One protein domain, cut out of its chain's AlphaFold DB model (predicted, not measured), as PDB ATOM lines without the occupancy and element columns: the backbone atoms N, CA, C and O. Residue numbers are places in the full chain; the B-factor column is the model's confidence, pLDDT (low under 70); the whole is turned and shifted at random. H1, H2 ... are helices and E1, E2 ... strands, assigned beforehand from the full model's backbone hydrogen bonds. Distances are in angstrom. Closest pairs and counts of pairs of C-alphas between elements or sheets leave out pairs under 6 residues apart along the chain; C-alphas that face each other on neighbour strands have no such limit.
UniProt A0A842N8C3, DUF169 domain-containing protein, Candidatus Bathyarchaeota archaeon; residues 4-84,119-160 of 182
ATOM      1  N   TYR A   4     -27.850  56.580 -47.839       96.94
ATOM      2  CA  TYR A   4     -27.880  55.206 -47.338       96.94
ATOM      3  C   TYR A   4     -29.013  54.382 -47.944       96.94
ATOM      4  O   TYR A   4     -28.805  53.215 -48.270       96.94
ATOM      5  N   ASN A   5     -30.186  54.984 -48.173       97.38
ATOM      6  CA  ASN A   5     -31.274  54.293 -48.867       97.38
ATOM      7  C   ASN A   5     -30.862  53.904 -50.298       97.38
ATOM      8  O   ASN A   5     -31.147  52.788 -50.727       97.38
ATOM      9  N   LYS A   6     -30.139  54.787 -51.008       97.12
ATOM     10  CA  LYS A   6     -29.602  54.505 -52.352       97.12
ATOM     11  C   LYS A   6     -28.527  53.417 -52.324       97.12
ATOM     12  O   LYS A   6     -28.462  52.598 -53.235       97.12
ATOM     13  N   TYR A   7     -27.682  53.384 -51.293       95.25
ATOM     14  CA  TYR A   7     -26.723  52.290 -51.110       95.25
ATOM     15  C   TYR A   7     -27.428  50.961 -50.849       95.25
ATOM     16  O   TYR A   7     -27.084  49.966 -51.481       95.25
ATOM     17  N   GLY A   8     -28.442  50.953 -49.981       95.50
ATOM     18  CA  GLY A   8     -29.259  49.771 -49.723       95.50
ATOM     19  C   GLY A   8     -29.889  49.220 -51.000       95.50
ATOM     20  O   GLY A   8     -29.741  48.037 -51.279       95.50
ATOM     21  N   GLU A   9     -30.500  50.086 -51.810       95.94
ATOM     22  CA  GLU A   9     -31.066  49.723 -53.115       95.94
ATOM     23  C   GLU A   9     -30.019  49.093 -54.047       95.94
ATOM     24  O   GLU A   9     -30.188  47.955 -54.480       95.94
ATOM     25  N   ARG A  10     -28.886  49.770 -54.276       95.31
ATOM     26  CA  ARG A  10     -27.833  49.271 -55.180       95.31
ATOM     27  C   ARG A  10     -27.239  47.940 -54.726       95.31
ATOM     28  O   ARG A  10     -27.002  47.064 -55.555       95.31
ATOM     29  N   ILE A  11     -26.980  47.775 -53.427       94.38
ATOM     30  CA  ILE A  11     -26.423  46.524 -52.894       94.38
ATOM     31  C   ILE A  11     -27.459  45.400 -53.011       94.38
ATOM     32  O   ILE A  11     -27.104  44.290 -53.406       94.38
ATOM     33  N   GLU A  12     -28.730  45.667 -52.706       94.44
ATOM     34  CA  GLU A  12     -29.797  44.672 -52.840       94.44
ATOM     35  C   GLU A  12     -29.971  44.209 -54.296       94.44
ATOM     36  O   GLU A  12     -30.101  43.009 -54.534       94.44
ATOM     37  N   GLU A  13     -29.883  45.114 -55.272       94.62
ATOM     38  CA  GLU A  13     -29.975  44.786 -56.701       94.62
ATOM     39  C   GLU A  13     -28.771  43.984 -57.216       94.62
ATOM     40  O   GLU A  13     -28.938  43.019 -57.965       94.62
ATOM     41  N   GLN A  14     -27.555  44.369 -56.818       94.31
ATOM     42  CA  GLN A  14     -26.316  43.802 -57.364       94.31
ATOM     43  C   GLN A  14     -25.868  42.518 -56.660       94.31
ATOM     44  O   GLN A  14     -25.343  41.605 -57.299       94.31
ATOM     45  N   ILE A  15     -26.032  42.455 -55.337       94.81
ATOM     46  CA  ILE A  15     -25.558  41.340 -54.505       94.81
ATOM     47  C   ILE A  15     -26.680  40.333 -54.236       94.81
ATOM     48  O   ILE A  15     -26.398  39.153 -54.006       94.81
ATOM     49  N   GLN A  16     -27.939  40.780 -54.282       93.50
ATOM     50  CA  GLN A  16     -29.133  39.978 -53.992       93.50
ATOM     51  C   GLN A  16     -29.017  39.187 -52.676       93.50
ATOM     52  O   GLN A  16     -29.139  37.958 -52.677       93.50
ATOM     53  N   PRO A  17     -28.723  39.857 -51.541       92.38
ATOM     54  CA  PRO A  17     -28.553  39.202 -50.248       92.38
ATOM     55  C   PRO A  17     -29.801  38.402 -49.851       92.38
ATOM     56  O   PRO A  17     -30.920  38.695 -50.266       92.38
ATOM     57  N   ALA A  18     -29.616  37.389 -49.003       88.81
ATOM     58  CA  ALA A  18     -30.687  36.457 -48.629       88.81
ATOM     59  C   ALA A  18     -31.855  37.112 -47.860       88.81
ATOM     60  O   ALA A  18     -32.916  36.509 -47.692       88.81
ATOM     61  N   SER A  19     -31.657  38.324 -47.345       94.69
ATOM     62  CA  SER A  19     -32.685  39.145 -46.711       94.69
ATOM     63  C   SER A  19     -32.355  40.626 -46.869       94.69
ATOM     64  O   SER A  19     -31.236  40.967 -47.249       94.69
ATOM     65  N   ARG A  20     -33.307  41.496 -46.505       96.12
ATOM     66  CA  ARG A  20     -33.108  42.952 -46.512       96.12
ATOM     67  C   ARG A  20     -31.890  43.342 -45.682       96.12
ATOM     68  O   ARG A  20     -31.635  42.735 -44.635       96.12
ATOM     69  N   ILE A  21     -31.179  44.368 -46.139       97.50
ATOM     70  CA  ILE A  21     -30.074  44.957 -45.380       97.50
ATOM     71  C   ILE A  21     -30.666  45.728 -44.206       97.50
ATOM     72  O   ILE A  21     -31.644  46.457 -44.364       97.50
ATOM     73  N   ILE A  22     -30.091  45.556 -43.021       98.44
ATOM     74  CA  ILE A  22     -30.580  46.200 -41.805       98.44
ATOM     75  C   ILE A  22     -29.761  47.463 -41.553       98.44
ATOM     76  O   ILE A  22     -28.543  47.380 -41.429       98.44
ATOM     77  N   ALA A  23     -30.424  48.608 -41.446       98.19
ATOM     78  CA  ALA A  23     -29.894  49.811 -40.819       98.19
ATOM     79  C   ALA A  23     -30.068  49.696 -39.303       98.19
ATOM     80  O   ALA A  23     -31.187  49.460 -38.848       98.19
ATOM     81  N   VAL A  24     -28.989  49.870 -38.543       98.12
ATOM     82  CA  VAL A  24     -29.006  49.916 -37.079       98.12
ATOM     83  C   VAL A  24     -28.484  51.272 -36.619       98.12
ATOM     84  O   VAL A  24     -27.469  51.744 -37.132       98.12
ATOM     85  N   LYS A  25     -29.180  51.881 -35.660       97.62
ATOM     86  CA  LYS A  25     -28.744  53.095 -34.968       97.62
ATOM     87  C   LYS A  25     -28.931  52.933 -33.462       97.62
ATOM     88  O   LYS A  25     -29.947  52.390 -33.027       97.62
ATOM     89  N   MET A  26     -27.963  53.398 -32.685       97.50
ATOM     90  CA  MET A  26     -28.068  53.492 -31.232       97.50
ATOM     91  C   MET A  26     -28.853  54.753 -30.846       97.50
ATOM     92  O   MET A  26     -28.663  55.817 -31.437       97.50
ATOM     93  N   LEU A  27     -29.765  54.636 -29.881       96.81
ATOM     94  CA  LEU A  27     -30.647  55.731 -29.467       96.81
ATOM     95  C   LEU A  27     -30.090  56.418 -28.220       96.81
ATOM     96  O   LEU A  27     -29.928  55.763 -27.191       96.81
ATOM     97  N   GLU A  28     -29.821  57.721 -28.305       95.38
ATOM     98  CA  GLU A  28     -29.422  58.553 -27.157       95.38
ATOM     99  C   GLU A  28     -30.642  59.259 -26.528       95.38
ATOM    100  O   GLU A  28     -30.660  59.481 -25.319       95.38
ATOM    101  N   SER A  29     -31.697  59.539 -27.310       94.44
ATOM    102  CA  SER A  29     -32.972  60.094 -26.830       94.44
ATOM    103  C   SER A  29     -34.183  59.296 -27.328       94.44
ATOM    104  O   SER A  29     -34.148  58.665 -28.384       94.44
ATOM    105  N   LEU A  30     -35.295  59.361 -26.585       93.56
ATOM    106  CA  LEU A  30     -36.599  58.859 -27.041       93.56
ATOM    107  C   LEU A  30     -37.153  59.674 -28.219       93.56
ATOM    108  O   LEU A  30     -37.914  59.140 -29.022       93.56
ATOM    109  N   ASP A  31     -36.737  60.935 -28.357       92.88
ATOM    110  CA  ASP A  31     -37.151  61.812 -29.460       92.88
ATOM    111  C   ASP A  31     -36.599  61.354 -30.822       92.88
ATOM    112  O   ASP A  31     -37.129  61.722 -31.870       92.88
ATOM    113  N   ASP A  32     -35.557  60.515 -30.818       90.81
ATOM    114  CA  ASP A  32     -34.959  59.945 -32.029       90.81
ATOM    115  C   ASP A  32     -35.779  58.779 -32.609       90.81
ATOM    116  O   ASP A  32     -35.442  58.245 -33.672       90.81
ATOM    117  N   ILE A  33     -36.848  58.356 -31.925       93.62
ATOM    118  CA  ILE A  33     -37.706  57.260 -32.368       93.62
ATOM    119  C   ILE A  33     -38.614  57.754 -33.512       93.62
ATOM    120  O   ILE A  33     -39.486  58.598 -33.303       93.62
ATOM    121  N   PRO A  34     -38.471  57.216 -34.739       91.25
ATOM    122  CA  PRO A  34     -39.303  57.612 -35.858       91.25
ATOM    123  C   PRO A  34     -40.737  57.105 -35.689       91.25
ATOM    124  O   PRO A  34     -40.992  56.010 -35.180       91.25
ATOM    125  N   SER A  35     -41.684  57.879 -36.215       89.31
ATOM    126  CA  SER A  35     -43.101  57.514 -36.230       89.31
ATOM    127  C   SER A  35     -43.329  56.163 -36.916       89.31
ATOM    128  O   SER A  35     -42.872  55.955 -38.043       89.31
ATOM    129  N   GLY A  36     -44.086  55.274 -36.271       90.69
ATOM    130  CA  GLY A  36     -44.420  53.952 -36.810       90.69
ATOM    131  C   GLY A  36     -43.369  52.870 -36.546       90.69
ATOM    132  O   GLY A  36     -43.531  51.749 -37.031       90.69
ATOM    133  N   ALA A  37     -42.311  53.178 -35.789       96.12
ATOM    134  CA  ALA A  37     -41.484  52.147 -35.180       96.12
ATOM    135  C   ALA A  37     -42.301  51.347 -34.157       96.12
ATOM    136  O   ALA A  37     -43.112  51.913 -33.429       96.12
ATOM    137  N   LYS A  38     -42.064  50.037 -34.110       97.25
ATOM    138  CA  LYS A  38     -42.700  49.130 -33.156       97.25
ATOM    139  C   LYS A  38     -41.773  48.798 -32.006       97.25
ATOM    140  O   LYS A  38     -40.566  48.649 -32.209       97.25
ATOM    141  N   ARG A  39     -42.347  48.577 -30.834       96.12
ATOM    142  CA  ARG A  39     -41.649  48.129 -29.635       96.12
ATOM    143  C   ARG A  39     -42.072  46.714 -29.239       96.12
ATOM    144  O   ARG A  39     -43.265  46.418 -29.234       96.12
ATOM    145  N   PRO A  40     -41.134  45.813 -28.892       95.69
ATOM    146  CA  PRO A  40     -41.442  44.446 -28.482       95.69
ATOM    147  C   PRO A  40     -42.545  44.316 -27.425       95.69
ATOM    148  O   PRO A  40     -43.501  43.563 -27.638       95.69
ATOM    149  N   ILE A  41     -42.443  45.042 -26.308       94.81
ATOM    150  CA  ILE A  41     -43.441  44.955 -25.236       94.81
ATOM    151  C   ILE A  41     -44.778  45.549 -25.682       94.81
ATOM    152  O   ILE A  41     -45.807  44.903 -25.504       94.81
ATOM    153  N   GLU A  42     -44.771  46.739 -26.280       94.69
ATOM    154  CA  GLU A  42     -46.002  47.464 -26.621       94.69
ATOM    155  C   GLU A  42     -46.780  46.791 -27.762       94.69
ATOM    156  O   GLU A  42     -47.986  46.580 -27.646       94.69
ATOM    157  N   ASP A  43     -46.100  46.392 -28.842       96.75
ATOM    158  CA  ASP A  43     -46.743  45.865 -30.052       96.75
ATOM    159  C   ASP A  43     -46.914  44.339 -30.055       96.75
ATOM    160  O   ASP A  43     -47.783  43.815 -30.755       96.75
ATOM    161  N   TYR A  44     -46.088  43.596 -29.308       94.31
ATOM    162  CA  TYR A  44     -46.119  42.124 -29.302       94.31
ATOM    163  C   TYR A  44     -46.385  41.518 -27.922       94.31
ATOM    164  O   TYR A  44     -46.474  40.289 -27.815       94.31
ATOM    165  N   GLY A  45     -46.493  42.343 -26.875       93.38
ATOM    166  CA  GLY A  45     -46.774  41.907 -25.507       93.38
ATOM    167  C   GLY A  45     -45.643  41.113 -24.855       93.38
ATOM    168  O   GLY A  45     -45.892  40.378 -23.901       93.38
ATOM    169  N   LYS A  46     -44.415  41.172 -25.394       91.12
ATOM    170  CA  LYS A  46     -43.279  40.395 -24.879       91.12
ATOM    171  C   LYS A  46     -41.930  41.002 -25.225       91.12
ATOM    172  O   LYS A  46     -41.707  41.505 -26.322       91.12
ATOM    173  N   CYS A  47     -40.994  40.809 -24.314       91.88
ATOM    174  CA  CYS A  47     -39.584  41.107 -24.510       91.88
ATOM    175  C   CYS A  47     -39.001  40.199 -25.607       91.88
ATOM    176  O   CYS A  47     -39.424  39.048 -25.774       91.88
ATOM    177  N   MET A  48     -38.022  40.700 -26.357       92.62
ATOM    178  CA  MET A  48     -37.392  39.963 -27.456       92.62
ATOM    179  C   MET A  48     -35.873  39.992 -27.352       92.62
ATOM    180  O   MET A  48     -35.262  40.976 -26.936       92.62
ATOM    181  N   ALA A  49     -35.227  38.902 -27.766       92.56
ATOM    182  CA  ALA A  49     -33.786  38.928 -27.981       92.56
ATOM    183  C   ALA A  49     -33.477  39.822 -29.188       92.56
ATOM    184  O   ALA A  49     -34.220  39.813 -30.171       92.56
ATOM    185  N   THR A  50     -32.345  40.528 -29.179       94.69
ATOM    186  CA  THR A  50     -31.979  41.416 -30.295       94.69
ATOM    187  C   THR A  50     -31.928  40.699 -31.636       94.69
ATOM    188  O   THR A  50     -32.400  41.214 -32.642       94.69
ATOM    189  N   CYS A  51     -31.476  39.446 -31.668       93.38
ATOM    190  CA  CYS A  51     -31.500  38.647 -32.889       93.38
ATOM    191  C   CYS A  51     -32.919  38.387 -33.441       93.38
ATOM    192  O   CYS A  51     -33.069  38.210 -34.651       93.38
ATOM    193  N   GLN A  52     -33.954  38.371 -32.590       94.81
ATOM    194  CA  GLN A  52     -35.357  38.254 -33.001       94.81
ATOM    195  C   GLN A  52     -35.882  39.586 -33.547       94.81
ATOM    196  O   GLN A  52     -36.478  39.584 -34.621       94.81
ATOM    197  N   ALA A  53     -35.589  40.712 -32.889       95.94
ATOM    198  CA  ALA A  53     -35.924  42.044 -33.400       95.94
ATOM    199  C   ALA A  53     -35.280  42.313 -34.773       95.94
ATOM    200  O   ALA A  53     -35.974  42.627 -35.740       95.94
ATOM    201  N   LEU A  54     -33.979  42.037 -34.924       96.81
ATOM    202  CA  LEU A  54     -33.286  42.140 -36.217       96.81
ATOM    203  C   LEU A  54     -33.862  41.170 -37.266       96.81
ATOM    204  O   LEU A  54     -33.848  41.449 -38.470       96.81
ATOM    205  N   ALA A  55     -34.385  40.013 -36.840       96.62
ATOM    206  CA  ALA A  55     -35.078  39.098 -37.740       96.62
ATOM    207  C   ALA A  55     -36.397  39.683 -38.261       96.62
ATOM    208  O   ALA A  55     -36.690  39.486 -39.443       96.62
ATOM    209  N   LEU A  56     -37.150  40.408 -37.424       97.44
ATOM    210  CA  LEU A  56     -38.374  41.093 -37.844       97.44
ATOM    211  C   LEU A  56     -38.074  42.126 -38.930       97.44
ATOM    212  O   LEU A  56     -38.679  42.096 -40.003       97.44
ATOM    213  N   THR A  57     -37.040  42.938 -38.721       97.75
ATOM    214  CA  THR A  57     -36.593  43.910 -39.718       97.75
ATOM    215  C   THR A  57     -36.167  43.253 -41.027       97.75
ATOM    216  O   THR A  57     -36.691  43.585 -42.093       97.75
ATOM    217  N   ARG A  58     -35.259  42.272 -40.993       96.06
ATOM    218  CA  ARG A  58     -34.715  41.719 -42.244       96.06
ATOM    219  C   ARG A  58     -35.732  40.896 -43.043       96.06
ATOM    220  O   ARG A  58     -35.693  40.899 -44.275       96.06
ATOM    221  N   LYS A  59     -36.627  40.168 -42.361       96.44
ATOM    222  CA  LYS A  59     -37.586  39.248 -43.001       96.44
ATOM    223  C   LYS A  59     -38.903  39.926 -43.354       96.44
ATOM    224  O   LYS A  59     -39.390  39.730 -44.467       96.44
ATOM    225  N   TYR A  60     -39.440  40.741 -42.452       96.69
ATOM    226  CA  TYR A  60     -40.765  41.348 -42.600       96.69
ATOM    227  C   TYR A  60     -40.716  42.842 -42.924       96.69
ATOM    228  O   TYR A  60     -41.734  43.413 -43.293       96.69
ATOM    229  N   GLY A  61     -39.534  43.465 -42.887       96.56
ATOM    230  CA  GLY A  61     -39.382  44.878 -43.230       96.56
ATOM    231  C   GLY A  61     -39.799  45.830 -42.110       96.56
ATOM    232  O   GLY A  61     -39.985  47.014 -42.364       96.56
ATOM    233  N   GLU A  62     -39.972  45.321 -40.890       97.38
ATOM    234  CA  GLU A  62     -40.462  46.113 -39.764       97.38
ATOM    235  C   GLU A  62     -39.368  47.027 -39.202       97.38
ATOM    236  O   GLU A  62     -38.195  46.647 -39.116       97.38
ATOM    237  N   THR A  63     -39.763  48.236 -38.808       98.06
ATOM    238  CA  THR A  63     -38.902  49.135 -38.037       98.06
ATOM    239  C   THR A  63     -39.130  48.841 -36.563       98.06
ATOM    240  O   THR A  63     -40.246  49.023 -36.080       98.06
ATOM    241  N   ILE A  64     -38.106  48.348 -35.871       98.12
ATOM    242  CA  ILE A  64     -38.190  47.905 -34.477       98.12
ATOM    243  C   ILE A  64     -37.289  48.783 -33.618       98.12
ATOM    244  O   ILE A  64     -36.115  48.954 -33.936       98.12
ATOM    245  N   VAL A  65     -37.824  49.290 -32.515       97.81
ATOM    246  CA  VAL A  65     -37.061  49.902 -31.427       97.81
ATOM    247  C   VAL A  65     -36.984  48.910 -30.280       97.81
ATOM    248  O   VAL A  65     -37.987  48.309 -29.906       97.81
ATOM    249  N   GLN A  66     -35.792  48.729 -29.722       96.56
ATOM    250  CA  GLN A  66     -35.595  47.990 -28.482       96.56
ATOM    251  C   GLN A  66     -34.927  48.889 -27.455       96.56
ATOM    252  O   GLN A  66     -33.732  49.169 -27.575       96.56
ATOM    253  N   LEU A  67     -35.696  49.299 -26.450       96.00
ATOM    254  CA  LEU A  67     -35.170  49.918 -25.238       96.00
ATOM    255  C   LEU A  67     -34.711  48.839 -24.249       96.00
ATOM    256  O   LEU A  67     -34.873  47.642 -24.507       96.00
ATOM    257  N   PHE A  68     -34.129  49.253 -23.123       93.56
ATOM    258  CA  PHE A  68     -33.649  48.342 -22.081       93.56
ATOM    259  C   PHE A  68     -34.715  47.315 -21.658       93.56
ATOM    260  O   PHE A  68     -34.454  46.112 -21.663       93.56
ATOM    261  N   GLU A  69     -35.934  47.769 -21.376       92.62
ATOM    262  CA  GLU A  69     -37.041  46.925 -20.929       92.62
ATOM    263  C   GLU A  69     -37.512  45.930 -22.001       92.62
ATOM    264  O   GLU A  69     -37.963  44.833 -21.680       92.62
ATOM    265  N   ASP A  70     -37.344  46.256 -23.286       93.94
ATOM    266  CA  ASP A  70     -37.741  45.393 -24.400       93.94
ATOM    267  C   ASP A  70     -36.778  44.216 -24.617       93.94
ATOM    268  O   ASP A  70     -37.080  43.288 -25.386       93.94
ATOM    269  N   MET A  71     -35.598  44.246 -23.987       90.88
ATOM    270  CA  MET A  71     -34.550  43.258 -24.206       90.88
ATOM    271  C   MET A  71     -34.684  42.052 -23.290       90.88
ATOM    272  O   MET A  71     -34.600  42.119 -22.066       90.88
ATOM    273  N   TRP A  72     -34.794  40.896 -23.936       87.06
ATOM    274  CA  TRP A  72     -34.749  39.603 -23.266       87.06
ATOM    275  C   TRP A  72     -33.319  39.109 -23.001       87.06
ATOM    276  O   TRP A  72     -33.044  38.456 -21.998       87.06
ATOM    277  N   CYS A  73     -32.401  39.350 -23.940       86.19
ATOM    278  CA  CYS A  73     -31.066  38.760 -23.884       86.19
ATOM    279  C   CYS A  73     -30.099  39.679 -23.115       86.19
ATOM    280  O   CYS A  73     -29.971  40.840 -23.495       86.19
ATOM    281  N   PRO A  74     -29.358  39.182 -22.105       87.50
ATOM    282  CA  PRO A  74     -28.436  40.017 -21.329       87.50
ATOM    283  C   PRO A  74     -27.183  40.433 -22.112       87.50
ATOM    284  O   PRO A  74     -26.543  41.427 -21.793       87.50
ATOM    285  N   GLU A  75     -26.802  39.675 -23.140       88.69
ATOM    286  CA  GLU A  75     -25.587  39.929 -23.920       88.69
ATOM    287  C   GLU A  75     -25.641  41.252 -24.706       88.69
ATOM    288  O   GLU A  75     -24.683  42.012 -24.594       88.69
ATOM    289  N   PRO A  76     -26.711  41.583 -25.460       91.12
ATOM    290  CA  PRO A  76     -26.855  42.903 -26.069       91.12
ATOM    291  C   PRO A  76     -27.052  44.011 -25.030       91.12
ATOM    292  O   PRO A  76     -26.510  45.089 -25.226       91.12
ATOM    293  N   VAL A  77     -27.736  43.755 -23.908       92.75
ATOM    294  CA  VAL A  77     -27.873  44.743 -22.821       92.75
ATOM    295  C   VAL A  77     -26.496  45.197 -22.321       92.75
ATOM    296  O   VAL A  77     -26.226  46.391 -22.249       92.75
ATOM    297  N   ILE A  78     -25.604  44.244 -22.046       93.75
ATOM    298  CA  ILE A  78     -24.236  44.521 -21.592       93.75
ATOM    299  C   ILE A  78     -23.370  45.063 -22.738       93.75
ATOM    300  O   ILE A  78     -22.657  46.047 -22.574       93.75
ATOM    301  N   GLY A  79     -23.414  44.424 -23.911       93.25
ATOM    302  CA  GLY A  79     -22.577  44.780 -25.059       93.25
ATOM    303  C   GLY A  79     -22.866  46.178 -25.608       93.25
ATOM    304  O   GLY A  79     -21.943  46.888 -26.000       93.25
ATOM    305  N   PHE A  80     -24.128  46.604 -25.588       95.25
ATOM    306  CA  PHE A  80     -24.539  47.937 -26.026       95.25
ATOM    307  C   PHE A  80     -24.487  48.998 -24.921       95.25
ATOM    308  O   PHE A  80     -24.845  50.142 -25.183       95.25
ATOM    309  N   GLY A  81     -24.028  48.649 -23.714       94.69
ATOM    310  CA  GLY A  81     -23.901  49.607 -22.614       94.69
ATOM    311  C   GLY A  81     -25.245  50.081 -22.050       94.69
ATOM    312  O   GLY A  81     -25.337  51.185 -21.525       94.69
ATOM    313  N   LEU A  82     -26.303  49.270 -22.145       94.25
ATOM    314  CA  LEU A  82     -27.608  49.622 -21.565       94.25
ATOM    315  C   LEU A  82     -27.650  49.385 -20.051       94.25
ATOM    316  O   LEU A  82     -28.469  49.972 -19.353       94.25
ATOM    317  N   ALA A  83     -26.766  48.525 -19.543       93.12
ATOM    318  CA  ALA A  83     -26.531  48.350 -18.118       93.12
ATOM    319  C   ALA A  83     -25.085  47.931 -17.845       93.12
ATOM    320  O   ALA A  83     -24.411  47.349 -18.700       93.12
ATOM    321  N   GLU A  84     -24.638  48.190 -16.618       93.81
ATOM    322  CA  GLU A  84     -23.351  47.714 -16.124       93.81
ATOM    323  C   GLU A  84     -23.308  46.175 -16.089       93.81
ATOM    324  O   GLU A  84     -24.273  45.539 -15.644       93.81
ATOM    325  N   GLY A 119     -24.731  53.604 -19.936       91.69
ATOM    326  CA  GLY A 119     -25.583  54.775 -19.704       91.69
ATOM    327  C   GLY A 119     -25.576  55.819 -20.824       91.69
ATOM    328  O   GLY A 119     -26.299  56.808 -20.722       91.69
ATOM    329  N   ARG A 120     -24.807  55.607 -21.900       95.25
ATOM    330  CA  ARG A 120     -24.813  56.497 -23.069       95.25
ATOM    331  C   ARG A 120     -26.065  56.337 -23.936       95.25
ATOM    332  O   ARG A 120     -26.572  57.322 -24.461       95.25
ATOM    333  N   TYR A 121     -26.536  55.104 -24.110       96.69
ATOM    334  CA  TYR A 121     -27.645  54.779 -25.005       96.69
ATOM    335  C   TYR A 121     -28.832  54.209 -24.229       96.69
ATOM    336  O   TYR A 121     -28.658  53.446 -23.282       96.69
ATOM    337  N   LEU A 122     -30.044  54.545 -24.670       95.88
ATOM    338  CA  LEU A 122     -31.309  54.035 -24.125       95.88
ATOM    339  C   LEU A 122     -31.728  52.710 -24.776       95.88
ATOM    340  O   LEU A 122     -32.520  51.947 -24.222       95.88
ATOM    341  N   GLY A 123     -31.213  52.442 -25.975       96.12
ATOM    342  CA  GLY A 123     -31.585  51.290 -26.779       96.12
ATOM    343  C   GLY A 123     -31.037  51.373 -28.196       96.12
ATOM    344  O   GLY A 123     -30.094  52.113 -28.478       96.12
ATOM    345  N   LEU A 124     -31.654  50.623 -29.103       97.38
ATOM    346  CA  LEU A 124     -31.363  50.684 -30.531       97.38
ATOM    347  C   LEU A 124     -32.636  50.692 -31.366       97.38
ATOM    348  O   LEU A 124     -33.685  50.199 -30.949       97.38
ATOM    349  N   ILE A 125     -32.494  51.170 -32.593       97.94
ATOM    350  CA  ILE A 125     -33.479  51.025 -33.651       97.94
ATOM    351  C   ILE A 125     -32.904  50.220 -34.812       97.94
ATOM    352  O   ILE A 125     -31.748  50.395 -35.200       97.94
ATOM    353  N   SER A 126     -33.730  49.350 -35.392       98.25
ATOM    354  CA  SER A 126     -33.440  48.648 -36.635       98.25
ATOM    355  C   SER A 126     -34.539  48.849 -37.673       98.25
ATOM    356  O   SER A 126     -35.717  48.656 -37.384       98.25
ATOM    357  N   ALA A 127     -34.161  49.176 -38.906       98.00
ATOM    358  CA  ALA A 127     -35.072  49.315 -40.045       98.00
ATOM    359  C   ALA A 127     -34.435  48.751 -41.326       98.00
ATOM    360  O   ALA A 127     -33.214  48.595 -41.382       98.00
ATOM    361  N   PRO A 128     -35.203  48.444 -42.386       97.69
ATOM    362  CA  PRO A 128     -34.605  48.122 -43.678       97.69
ATOM    363  C   PRO A 128     -33.809  49.318 -44.201       97.69
ATOM    364  O   PRO A 128     -34.343  50.423 -44.289       97.69
ATOM    365  N   LEU A 129     -32.554  49.110 -44.599       97.69
ATOM    366  CA  LEU A 129     -31.655  50.185 -45.033       97.69
ATOM    367  C   LEU A 129     -32.245  51.004 -46.191       97.69
ATOM    368  O   LEU A 129     -32.083  52.220 -46.236       97.69
ATOM    369  N   ARG A 130     -32.993  50.354 -47.091       96.00
ATOM    370  CA  ARG A 130     -33.666  50.994 -48.231       96.00
ATOM    371  C   ARG A 130     -34.735  52.017 -47.828       96.00
ATOM    372  O   ARG A 130     -35.018  52.928 -48.598       96.00
ATOM    373  N   THR A 131     -35.340  51.872 -46.651       95.12
ATOM    374  CA  THR A 131     -36.468  52.702 -46.191       95.12
ATOM    375  C   THR A 131     -36.230  53.361 -44.836       95.12
ATOM    376  O   THR A 131     -37.132  54.018 -44.326       95.12
ATOM    377  N   ALA A 132     -35.048  53.191 -44.239       96.25
ATOM    378  CA  ALA A 132     -34.698  53.801 -42.964       96.25
ATOM    379  C   ALA A 132     -34.828  55.330 -43.041       96.25
ATOM    380  O   ALA A 132     -34.302  55.959 -43.965       96.25
ATOM    381  N   SER A 133     -35.532  55.905 -42.066       95.25
ATOM    382  CA  SER A 133     -35.770  57.346 -41.914       95.25
ATOM    383  C   SER A 133     -34.717  58.050 -41.049       95.25
ATOM    384  O   SER A 133     -34.849  59.237 -40.771       95.25
ATOM    385  N   PHE A 134     -33.669  57.329 -40.649       94.94
ATOM    386  CA  PHE A 134     -32.552  57.810 -39.840       94.94
ATOM    387  C   PHE A 134     -31.214  57.494 -40.522       94.94
ATOM    388  O   PHE A 134     -31.132  56.630 -41.399       94.94
ATOM    389  N   GLU A 135     -30.159  58.198 -40.115       95.62
ATOM    390  CA  GLU A 135     -28.777  57.880 -40.485       95.62
ATOM    391  C   GLU A 135     -28.271  56.689 -39.652       95.62
ATOM    392  O   GLU A 135     -28.297  56.780 -38.426       95.62
ATOM    393  N   PRO A 136     -27.889  55.557 -40.271       97.00
ATOM    394  CA  PRO A 136     -27.453  54.373 -39.540       97.00
ATOM    395  C   PRO A 136     -26.008  54.490 -39.053       97.00
ATOM    396  O   PRO A 136     -25.134  54.904 -39.812       97.00
ATOM    397  N   ASP A 137     -25.741  53.989 -37.847       96.94
ATOM    398  CA  ASP A 137     -24.374  53.794 -37.344       96.94
ATOM    399  C   ASP A 137     -23.725  52.559 -37.987       96.94
ATOM    400  O   ASP A 137     -22.526  52.523 -38.258       96.94
ATOM    401  N   VAL A 138     -24.533  51.523 -38.245       96.44
ATOM    402  CA  VAL A 138     -24.095  50.251 -38.832       96.44
ATOM    403  C   VAL A 138     -25.123  49.722 -39.827       96.44
ATOM    404  O   VAL A 138     -26.333  49.760 -39.595       96.44
ATOM    405  N   ALA A 139     -24.626  49.147 -40.925       96.69
ATOM    406  CA  ALA A 139     -25.411  48.317 -41.828       96.69
ATOM    407  C   ALA A 139     -25.071  46.832 -41.622       96.69
ATOM    408  O   ALA A 139     -23.908  46.438 -41.705       96.69
ATOM    409  N   VAL A 140     -26.083  45.993 -41.391       96.38
ATOM    410  CA  VAL A 140     -25.920  44.540 -41.235       96.38
ATOM    411  C   VAL A 140     -26.425  43.830 -42.486       96.38
ATOM    412  O   VAL A 140     -27.610  43.896 -42.826       96.38
ATOM    413  N   ILE A 141     -25.523  43.111 -43.155       95.56
ATOM    414  CA  ILE A 141     -25.807  42.363 -44.383       95.56
ATOM    415  C   ILE A 141     -25.697  40.864 -44.094       95.56
ATOM    416  O   ILE A 141     -24.628  40.356 -43.761       95.56
ATOM    417  N   TYR A 142     -26.801  40.138 -44.274       94.50
ATOM    418  CA  TYR A 142     -26.798  38.675 -44.244       94.50
ATOM    419  C   TYR A 142     -26.494  38.143 -45.643       94.50
ATOM    420  O   TYR A 142     -27.323  38.245 -46.550       94.50
ATOM    421  N   CYS A 143     -25.306  37.571 -45.810       93.38
ATOM    422  CA  CYS A 143     -24.807  37.107 -47.097       93.38
ATOM    423  C   CYS A 143     -24.143  35.726 -46.992       93.38
ATOM    424  O   CYS A 143     -23.708  35.304 -45.921       93.38
ATOM    425  N   ASN A 144     -24.100  35.005 -48.111       94.38
ATOM    426  CA  ASN A 144     -23.302  33.785 -48.246       94.38
ATOM    427  C   ASN A 144     -21.855  34.112 -48.667       94.38
ATOM    428  O   ASN A 144     -21.530  35.261 -48.970       94.38
ATOM    429  N   SER A 145     -20.987  33.101 -48.740       93.62
ATOM    430  CA  SER A 145     -19.568  33.299 -49.069       93.62
ATOM    431  C   SER A 145     -19.335  33.960 -50.435       93.62
ATOM    432  O   SER A 145     -18.435  34.784 -50.567       93.62
ATOM    433  N   ALA A 146     -20.153  33.647 -51.447       93.94
ATOM    434  CA  ALA A 146     -20.013  34.228 -52.785       93.94
ATOM    435  C   ALA A 146     -20.412  35.712 -52.817       93.94
ATOM    436  O   ALA A 146     -19.787  36.524 -53.496       93.94
ATOM    437  N   GLN A 147     -21.446  36.076 -52.062       94.94
ATOM    438  CA  GLN A 147     -21.888  37.458 -51.892       94.94
ATOM    439  C   GLN A 147     -20.889  38.273 -51.069       94.94
ATOM    440  O   GLN A 147     -20.573  39.399 -51.444       94.94
ATOM    441  N   LEU A 148     -20.348  37.687 -49.996       93.06
ATOM    442  CA  LEU A 148     -19.296  38.310 -49.197       93.06
ATOM    443  C   LEU A 148     -18.064  38.618 -50.056       93.06
ATOM    444  O   LEU A 148     -17.566  39.737 -50.011       93.06
ATOM    445  N   LEU A 149     -17.620  37.674 -50.893       92.31
ATOM    446  CA  LEU A 149     -16.501  37.901 -51.811       92.31
ATOM    447  C   LEU A 149     -16.750  39.101 -52.736       92.31
ATOM    448  O   LEU A 149     -15.858  39.920 -52.924       92.31
ATOM    449  N   ARG A 150     -17.962  39.247 -53.282       93.25
ATOM    450  CA  ARG A 150     -18.315  40.398 -54.132       93.25
ATOM    451  C   ARG A 150     -18.243  41.727 -53.382       93.25
ATOM    452  O   ARG A 150     -17.745  42.698 -53.939       93.25
ATOM    453  N   LEU A 151     -18.722  41.765 -52.138       92.31
ATOM    454  CA  LEU A 151     -18.627  42.953 -51.287       92.31
ATOM    455  C   LEU A 151     -17.162  43.312 -51.009       92.31
ATOM    456  O   LEU A 151     -16.776  44.465 -51.172       92.31
ATOM    457  N   LEU A 152     -16.340  42.319 -50.656       92.25
ATOM    458  CA  LEU A 152     -14.912  42.506 -50.389       92.25
ATOM    459  C   LEU A 152     -14.149  42.992 -51.626       92.25
ATOM    460  O   LEU A 152     -13.353  43.914 -51.513       92.25
ATOM    461  N   LEU A 153     -14.438  42.439 -52.809       92.38
ATOM    462  CA  LEU A 153     -13.859  42.913 -54.070       92.38
ATOM    463  C   LEU A 153     -14.248  44.363 -54.375       92.38
ATOM    464  O   LEU A 153     -13.427  45.107 -54.893       92.38
ATOM    465  N   GLY A 154     -15.475  44.775 -54.041       90.62
ATOM    466  CA  GLY A 154     -15.901  46.168 -54.171       90.62
ATOM    467  C   GLY A 154     -15.123  47.121 -53.260       90.62
ATOM    468  O   GLY A 154     -14.872  48.253 -53.652       90.62
ATOM    469  N   ILE A 155     -14.706  46.660 -52.079       89.81
ATOM    470  CA  ILE A 155     -13.884  47.449 -51.152       89.81
ATOM    471  C   ILE A 155     -12.431  47.485 -51.633       89.81
ATOM    472  O   ILE A 155     -11.861  48.560 -51.771       89.81
ATOM    473  N   ALA A 156     -11.866  46.328 -51.987       92.06
ATOM    474  CA  ALA A 156     -10.514  46.236 -52.531       92.06
ATOM    475  C   ALA A 156     -10.364  46.953 -53.885       92.06
ATOM    476  O   ALA A 156      -9.257  47.314 -54.264       92.06
ATOM    477  N   TYR A 157     -11.449  47.182 -54.628       93.38
ATOM    478  CA  TYR A 157     -11.413  47.985 -55.851       93.38
ATOM    479  C   TYR A 157     -10.994  49.441 -55.589       93.38
ATOM    480  O   TYR A 157     -10.367  50.044 -56.458       93.38
ATOM    481  N   GLU A 158     -11.308  49.991 -54.413       91.12
ATOM    482  CA  GLU A 158     -11.023  51.392 -54.088       91.12
ATOM    483  C   GLU A 158      -9.524  51.644 -53.862       91.12
ATOM    484  O   GLU A 158      -8.972  52.610 -54.386       91.12
ATOM    485  N   ASP A 159      -8.844  50.779 -53.104       91.88
ATOM    486  CA  ASP A 159      -7.448  51.003 -52.693       91.88
ATOM    487  C   ASP A 159      -6.534  49.764 -52.768       91.88
ATOM    488  O   ASP A 159      -5.358  49.829 -52.394       91.88
ATOM    489  N   GLY A 160      -7.044  48.636 -53.262       89.81
ATOM    490  CA  GLY A 160      -6.311  47.379 -53.405       89.81
ATOM    491  C   GLY A 160      -6.075  46.620 -52.099       89.81
ATOM    492  O   GLY A 160      -5.313  45.652 -52.114       89.81
TER     493      GLY A 160
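What this domain is: This is residues 4 to 84 and 119 to 160 of the 182 residues of the protein "DUF169 domain-containing protein" of Candidatus Bathyarchaeota archaeon (UniProt A0A842N8C3). A twisted sheet of four antiparallel strands has one helix, H3, packed along one face. Beyond one end of the sheet H1 and H5 meet near their ends as a V, and residues 152 to 160, of which 152 to 159 belong to H5, stick out; the short helices H2 and H4 lie toward the other end. The printed part has 123 residues, with five named helices and four named strands in the order H1 E1 H2 H3 E2 H4 E3 E4 H5, and the sheet's order is E2 E3 E1 E4. The class is mixed, helices and strands; the whole is compact, with a radius of gyration of the C-alphas of 15.3 A, and spans 43 by 28 by 25 A, only just elongated.

Where its parts are: Find C-alpha 4 at (-27.880, 55.206, -47.338); from there H1 runs to residue 15, 15.8 A long. E1, residues 22 to 27, is 15.6 A long. Next come H2, residues 40 to 44, and H3, residues 50 to 60, which starts at (-31.979, 41.416, -30.295) and is 15.1 A long. E2 is residues 64 to 67, and H4 is residues 74 to 79. E3, residues 123 to 128, is 17.5 A long, and E4 is residues 138 to 140. H5, residues 145 to 159, is 21.8 A long and ends at C-alpha 159, (-7.448, 51.003, -52.693).

How they stand to each other: Begin with the sheet, only just strongly twisted, its C-alphas up to 4.3 A off its best plane. Between E2 and E3, look at N 66 and O 124, 2.8 A apart; between E3 and E1, at N 25 and O 125, 3.0 A; between E1 and E4, at N 24 and O 138, 2.9 A. H3 is on the sheet at a height of 7.9 A, over E3 and along the strands, at 17 degrees to E3 on the local plane; their closest C-alphas are those of Thr 57 and Ala 127, 5.6 A apart. H1 only grazes the sheet with residues 4 to 8, and H2 with residues 40 to 43. H4 is close to H3 but not clearly touching, with the closest C-alphas, of Thr 50 and Pro 76, 6.8 A apart. H1, with residue 15 alone, only just touches H5, with 3 pairs of C-alphas within 8 A; the closest are Ile 15 and Gln 147, 5.9 A apart, and the helices run opposite ways at a steep tilt of 58 degrees. In H1, H2, H3 and H4 every O i to N i+4 pair is within hydrogen-bond range; in H5, 9 of 11 are.

The domain as a whole: The two C-alphas farthest apart, of Gly 45 and Gly 160, are 49.5 A apart. Residues 85 to 118 are not printed, and C-alphas 84 and 119 stand 8.2 A apart across this cut. The link from E1 to H2 is long, with 12 residues. The mean pLDDT of the printed part is 94.5, and no printed residue is under 70.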